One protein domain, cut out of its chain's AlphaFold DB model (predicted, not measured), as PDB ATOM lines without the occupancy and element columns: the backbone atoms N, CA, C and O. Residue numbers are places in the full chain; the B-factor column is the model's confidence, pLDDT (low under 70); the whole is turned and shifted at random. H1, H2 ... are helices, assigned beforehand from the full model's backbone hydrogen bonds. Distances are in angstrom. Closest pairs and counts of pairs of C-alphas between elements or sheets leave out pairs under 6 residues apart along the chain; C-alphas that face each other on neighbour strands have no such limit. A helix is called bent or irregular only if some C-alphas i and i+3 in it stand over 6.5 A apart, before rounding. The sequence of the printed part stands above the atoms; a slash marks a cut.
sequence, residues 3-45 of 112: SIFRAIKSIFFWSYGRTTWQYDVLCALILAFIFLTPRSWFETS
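This is residues 3 to 45 of the 112 residues of an uncharacterized protein of uncultured bacterium (UniProt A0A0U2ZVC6). An extended, open arrangement of three helices that make almost no contact: one long helix, H2, makes most of the length, a shorter helix, H1, stands crosswise near the beginning of H2 like the short stroke of an open L, and a very short helix, H3, sits beyond the far end of H2. The loop of residues 13 to 20 swings out from the end of H1 and folds back to the start of H2, while residues 3 to 10 of H1 and residues 27 to 45, with most of H2 and the whole of H3, stick out free. The printed part has 43 residues with three named helices, in the order H1, H2, H3 along the chain, and no named strand; the class is all helix. The whole is only just extended, close to loose, with a radius of gyration of the C-alphas of 13.8 A, and its elongated outline spans 38 by 22 by 14 A.

H1 is a helix of 10 residues, residues 3 to 12, from Ser 3 to Phe 12. Its first C-alpha stands at (-17.107, -10.850, 60.102) and its last at (-26.520, -16.486, 50.779), 14.4 A from first to last. After H1 come 8 residues, 13 to 20, that form a short link. H2 then takes residues 21 to 36, from Trp 21 to Leu 36; with 16 residues it is the longest helix, 22.0 A from first to last C-alpha. C-alpha 21 is at (-27.582, -0.444, 49.620) and C-alpha 36 at (-18.013, -10.440, 32.573). Along H2 the z coordinate falls from 49.620 at its first C-alpha to 32.573 at its last. Residues 37 to 39 form a tight link to H3, residues 40 to 43, from Ser 40 to Glu 43. H3 has 4 residues and measures 4.8 A from first to last C-alpha, ending with C-alpha 43 at (-20.325, -19.680, 21.335). Residues 44 and 45 follow it and belong to no named element.

H1 touches no helix, and the same is true of H2 and of H3. H1 and H2 are close but not clearly touching, with 1 pair of C-alphas within 8 A. That closest pair is the C-alphas of Ile 11 and Leu 26, 7.7 A apart. The centres of H1 and H2 are 15.9 A apart. Their lines stand at 72 degrees, about perpendicular, but only just. H2 and H3 are apart, though they follow each other in the chain with a tight link of 3 residues between them. H1 and H3 are apart as well. None of the helices is bent or irregular. In H1 and H2 every O i to N i+4 pair of the backbone is within hydrogen-bond range, while H3 with 4 residues is too short for any such pair and has 1 O i to N i+3 pair, which is within range.

The two C-alphas farthest apart are those of Ser 3 and Glu 43, at 39.9 A, and the first and last printed C-alphas, those of Ser 3 and Ser 45, are 39.6 A apart. The printed part runs from residue 3 to residue 45 and has no cut; it belongs to a full chain of 112 residues. Neither of the two links is long. Residues 3 to 10 and residues 27 to 45 stand free, with no C-alpha 8 or more residues apart along the chain within 10 A. The mean pLDDT of the printed part is 74.0, and it is 71 for H1, 85 for H2 and 59 for H3. In this predicted model 17 residues are under 70: residues 3, 6 and 10, residues 13 to 16, residues 18 to 19, and residues 38 to 45.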
ATOM      1  N   SER A   3     -16.184 -11.801  60.748       67.12
ATOM      2  CA  SER A   3     -17.107 -10.850  60.102       67.12
ATOM      3  C   SER A   3     -17.455 -11.245  58.661       67.12
ATOM      4  O   SER A   3     -18.623 -11.292  58.285       67.12
ATOM      5  N   ILE A   4     -16.446 -11.646  57.883       74.44
ATOM      6  CA  ILE A   4     -16.593 -12.047  56.475       74.44
ATOM      7  C   ILE A   4     -17.522 -13.257  56.332       74.44
ATOM      8  O   ILE A   4     -18.384 -13.275  55.462       74.44
ATOM      9  N   PHE A   5     -17.427 -14.229  57.241       75.25
ATOM     10  CA  PHE A   5     -18.278 -15.418  57.212       75.25
ATOM     11  C   PHE A   5     -19.755 -15.099  57.509       75.25
ATOM     12  O   PHE A   5     -20.653 -15.708  56.929       75.25
ATOM     13  N   ARG A   6     -20.030 -14.105  58.370       69.69
ATOM     14  CA  ARG A   6     -21.401 -13.625  58.625       69.69
ATOM     15  C   ARG A   6     -21.956 -12.842  57.442       69.69
ATOM     16  O   ARG A   6     -23.120 -13.034  57.104       69.69
ATOM     17  N   ALA A   7     -21.130 -12.011  56.804       70.12
ATOM     18  CA  ALA A   7     -21.515 -11.296  55.592       70.12
ATOM     19  C   ALA A   7     -21.878 -12.289  54.480       70.12
ATOM     20  O   ALA A   7     -23.000 -12.258  53.990       70.12
ATOM     21  N   ILE A   8     -21.006 -13.258  54.179       73.44
ATOM     22  CA  ILE A   8     -21.273 -14.304  53.178       73.44
ATOM     23  C   ILE A   8     -22.559 -15.067  53.515       73.44
ATOM     24  O   ILE A   8     -23.417 -15.222  52.651       73.44
ATOM     25  N   LYS A   9     -22.762 -15.470  54.777       73.44
ATOM     26  CA  LYS A   9     -24.001 -16.148  55.188       73.44
ATOM     27  C   LYS A   9     -25.243 -15.276  54.976       73.44
ATOM     28  O   LYS A   9     -26.265 -15.805  54.567       73.44
ATOM     29  N   SER A  10     -25.169 -13.969  55.218       66.94
ATOM     30  CA  SER A  10     -26.285 -13.038  55.001       66.94
ATOM     31  C   SER A  10     -26.574 -12.777  53.516       66.94
ATOM     32  O   SER A  10     -27.742 -12.639  53.156       66.94
ATOM     33  N   ILE A  11     -25.536 -12.749  52.665       72.00
ATOM     34  CA  ILE A  11     -25.659 -12.757  51.194       72.00
ATOM     35  C   ILE A  11     -26.371 -14.030  50.730       72.00
ATOM     36  O   ILE A  11     -27.370 -13.935  50.023       72.00
ATOM     37  N   PHE A  12     -25.919 -15.205  51.171       70.00
ATOM     38  CA  PHE A  12     -26.520 -16.486  50.779       70.00
ATOM     39  C   PHE A  12     -27.927 -16.693  51.346       70.00
ATOM     40  O   PHE A  12     -28.781 -17.269  50.682       70.00
ATOM     41  N   PHE A  13     -28.182 -16.216  52.564       69.88
ATOM     42  CA  PHE A  13     -29.496 -16.281  53.201       69.88
ATOM     43  C   PHE A  13     -30.441 -15.165  52.722       69.88
ATOM     44  O   PHE A  13     -31.556 -15.063  53.221       69.88
ATOM     45  N   TRP A  14     -30.003 -14.324  51.772       68.25
ATOM     46  CA  TRP A  14     -30.793 -13.253  51.157       68.25
ATOM     47  C   TRP A  14     -31.532 -12.378  52.189       68.25
ATOM     48  O   TRP A  14     -32.663 -11.944  51.987       68.25
ATOM     49  N   SER A  15     -30.889 -12.106  53.326       67.19
ATOM     50  CA  SER A  15     -31.528 -11.469  54.489       67.19
ATOM     51  C   SER A  15     -31.607  -9.936  54.397       67.19
ATOM     52  O   SER A  15     -31.864  -9.268  55.400       67.19
ATOM     53  N   TYR A  16     -31.324  -9.353  53.232       67.88
ATOM     54  CA  TYR A  16     -31.286  -7.904  53.048       67.88
ATOM     55  C   TYR A  16     -32.679  -7.360  52.728       67.88
ATOM     56  O   TYR A  16     -33.378  -7.879  51.861       67.88
ATOM     57  N   GLY A  17     -33.086  -6.295  53.426       71.94
ATOM     58  CA  GLY A  17     -34.323  -5.581  53.116       71.94
ATOM     59  C   GLY A  17     -34.308  -5.047  51.679       71.94
ATOM     60  O   GLY A  17     -33.263  -4.618  51.192       71.94
ATOM     61  N   ARG A  18     -35.474  -5.048  51.018       63.38
ATOM     62  CA  ARG A  18     -35.679  -4.717  49.588       63.38
ATOM     63  C   ARG A  18     -35.314  -3.271  49.174       63.38
ATOM     64  O   ARG A  18     -35.611  -2.873  48.058       63.38
ATOM     65  N   THR A  19     -34.686  -2.491  50.050       66.69
ATOM     66  CA  THR A  19     -34.339  -1.067  49.868       66.69
ATOM     67  C   THR A  19     -32.997  -0.689  50.510       66.69
ATOM     68  O   THR A  19     -32.736   0.481  50.778       66.69
ATOM     69  N   THR A  20     -32.142  -1.669  50.814       78.75
ATOM     70  CA  THR A  20     -30.842  -1.419  51.449       78.75
ATOM     71  C   THR A  20     -29.724  -1.401  50.401       78.75
ATOM     72  O   THR A  20     -29.726  -2.219  49.485       78.75
ATOM     73  N   TRP A  21     -28.706  -0.553  50.570       80.00
ATOM     74  CA  TRP A  21     -27.582  -0.444  49.620       80.00
ATOM     75  C   TRP A  21     -26.802  -1.765  49.424       80.00
ATOM     76  O   TRP A  21     -26.240  -2.016  48.364       80.00
ATOM     77  N   GLN A  22     -26.804  -2.663  50.421       80.50
ATOM     78  CA  GLN A  22     -26.195  -3.997  50.288       80.50
ATOM     79  C   GLN A  22     -26.886  -4.872  49.224       80.50
ATOM     80  O   GLN A  22     -26.228  -5.715  48.614       80.50
ATOM     81  N   TYR A  23     -28.190  -4.674  48.994       81.38
ATOM     82  CA  TYR A  23     -28.936  -5.376  47.948       81.38
ATOM     83  C   TYR A  23     -28.492  -4.911  46.558       81.38
ATOM     84  O   TYR A  23     -28.199  -5.744  45.704       81.38
ATOM     85  N   ASP A  24     -28.333  -3.599  46.367       84.19
ATOM     86  CA  ASP A  24     -27.875  -3.032  45.095       84.19
ATOM     87  C   ASP A  24     -26.471  -3.531  44.727       84.19
ATOM     88  O   ASP A  24     -26.223  -3.885  43.575       84.19
ATOM     89  N   VAL A  25     -25.566  -3.648  45.708       86.44
ATOM     90  CA  VAL A  25     -24.223  -4.227  45.510       86.44
ATOM     91  C   VAL A  25     -24.293  -5.695  45.081       86.44
ATOM     92  O   VAL A  25     -23.557  -6.105  44.183       86.44
ATOM     93  N   LEU A  26     -25.182  -6.493  45.682       83.25
ATOM     94  CA  LEU A  26     -25.384  -7.893  45.295       83.25
ATOM     95  C   LEU A  26     -25.922  -8.000  43.860       83.25
ATOM     96  O   LEU A  26     -25.411  -8.791  43.067       83.25
ATOM     97  N   CYS A  27     -26.913  -7.177  43.511       86.06
ATOM     98  CA  CYS A  27     -27.452  -7.094  42.155       86.06
ATOM     99  C   CYS A  27     -26.374  -6.687  41.146       86.06
ATOM    100  O   CYS A  27     -26.230  -7.337  40.111       86.06
ATOM    101  N   ALA A  28     -25.579  -5.662  41.460       89.62
ATOM    102  CA  ALA A  28     -24.480  -5.213  40.616       89.62
ATOM    103  C   ALA A  28     -23.416  -6.302  40.428       89.62
ATOM    104  O   ALA A  28     -22.915  -6.461  39.320       89.62
ATOM    105  N   LEU A  29     -23.105  -7.091  41.463       89.25
ATOM    106  CA  LEU A  29     -22.167  -8.212  41.372       89.25
ATOM    107  C   LEU A  29     -22.685  -9.311  40.438       89.25
ATOM    108  O   LEU A  29     -21.930  -9.792  39.596       89.25
ATOM    109  N   ILE A  30     -23.962  -9.689  40.549       87.81
ATOM    110  CA  ILE A  30     -24.575 -10.690  39.660       87.81
ATOM    111  C   ILE A  30     -24.592 -10.180  38.216       87.81
ATOM    112  O   ILE A  30     -24.216 -10.911  37.303       87.81
ATOM    113  N   LEU A  31     -24.976  -8.920  37.997       89.88
ATOM    114  CA  LEU A  31     -24.951  -8.305  36.669       89.88
ATOM    115  C   LEU A  31     -23.532  -8.259  36.110       89.88
ATOM    116  O   LEU A  31     -23.310  -8.683  34.980       89.88
ATOM    117  N   ALA A  32     -22.562  -7.811  36.905       90.12
ATOM    118  CA  ALA A  32     -21.159  -7.815  36.524       90.12
ATOM    119  C   ALA A  32     -20.698  -9.225  36.163       90.12
ATOM    120  O   ALA A  32     -20.013  -9.382  35.165       90.12
ATOM    121  N   PHE A  33     -21.119 -10.256  36.896       87.94
ATOM    122  CA  PHE A  33     -20.816 -11.640  36.551       87.94
ATOM    123  C   PHE A  33     -21.442 -12.051  35.213       87.94
ATOM    124  O   PHE A  33     -20.757 -12.655  34.401       87.94
ATOM    125  N   ILE A  34     -22.693 -11.681  34.934       85.50
ATOM    126  CA  ILE A  34     -23.348 -11.956  33.641       85.50
ATOM    127  C   ILE A  34     -22.619 -11.252  32.489       85.50
ATOM    128  O   ILE A  34     -22.393 -11.858  31.446       85.50
ATOM    129  N   PHE A  35     -22.234  -9.988  32.674       81.56
ATOM    130  CA  PHE A  35     -21.540  -9.204  31.650       81.56
ATOM    131  C   PHE A  35     -20.070  -9.603  31.482       81.56
ATOM    132  O   PHE A  35     -19.544  -9.534  30.373       81.56
ATOM    133  N   LEU A  36     -19.407 -10.002  32.569       82.31
ATOM    134  CA  LEU A  36     -18.013 -10.440  32.573       82.31
ATOM    135  C   LEU A  36     -17.873 -11.903  32.157       82.31
ATOM    136  O   LEU A  36     -16.804 -12.278  31.686       82.31
ATOM    137  N   THR A  37     -18.924 -12.719  32.298       77.75
ATOM    138  CA  THR A  37     -18.972 -14.060  31.709       77.75
ATOM    139  C   THR A  37     -18.863 -13.881  30.196       77.75
ATOM    140  O   THR A  37     -19.795 -13.370  29.569       77.75
ATOM    141  N   PRO A  38     -17.713 -14.227  29.594       64.31
ATOM    142  CA  PRO A  38     -17.462 -13.911  28.204       64.31
ATOM    143  C   PRO A  38     -18.489 -14.646  27.347       64.31
ATOM    144  O   PRO A  38     -18.720 -15.844  27.525       64.31
ATOM    145  N   ARG A  39     -19.079 -13.938  26.374       58.62
ATOM    146  CA  ARG A  39     -19.967 -14.543  25.366       58.62
ATOM    147  C   ARG A  39     -19.346 -15.755  24.661       58.62
ATOM    148  O   ARG A  39     -20.094 -16.539  24.099       58.62
ATOM    149  N   SER A  40     -18.029 -15.951  24.726       60.78
ATOM    150  CA  SER A  40     -17.365 -17.142  24.190       60.78
ATOM    151  C   SER A  40     -17.831 -18.448  24.844       60.78
ATOM    152  O   SER A  40     -17.827 -19.483  24.187       60.78
ATOM    153  N   TRP A  41     -18.317 -18.427  26.094       60.00
ATOM    154  CA  TRP A  41     -18.967 -19.606  26.688       60.00
ATOM    155  C   TRP A  41     -20.319 -19.929  26.031       60.00
ATOM    156  O   TRP A  41     -20.727 -21.089  25.985       60.00
ATOM    157  N   PHE A  42     -20.988 -18.917  25.474       58.06
ATOM    158  CA  PHE A  42     -22.202 -19.086  24.677       58.06
ATOM    159  C   PHE A  42     -21.916 -19.428  23.206       58.06
ATOM    160  O   PHE A  42     -22.815 -19.928  22.544       58.06
ATOM    161  N   GLU A  43     -20.694 -19.239  22.694       57.94
ATOM    162  CA  GLU A  43     -20.325 -19.680  21.335       57.94
ATOM    163  C   GLU A  43     -20.169 -21.207  21.243       57.94
ATOM    164  O   GLU A  43     -20.519 -21.800  20.228       57.94
ATOM    165  N   THR A  44     -19.746 -21.870  22.326       56.22
ATOM    166  CA  THR A  44     -19.738 -23.347  22.410       56.22
ATOM    167  C   THR A  44     -21.150 -23.931  22.525       56.22
ATOM    168  O   THR A  44     -21.385 -25.091  22.197       56.22
ATOM    169  N   SER A  45     -22.103 -23.117  22.976       57.22
ATOM    170  CA  SER A  45     -23.511 -23.479  23.072       57.22
ATOM    171  C   SER A  45     -24.276 -22.823  21.933       57.22
ATOM    172  O   SER A  45     -25.187 -22.041  22.187       57.22
TER     173      SER A  45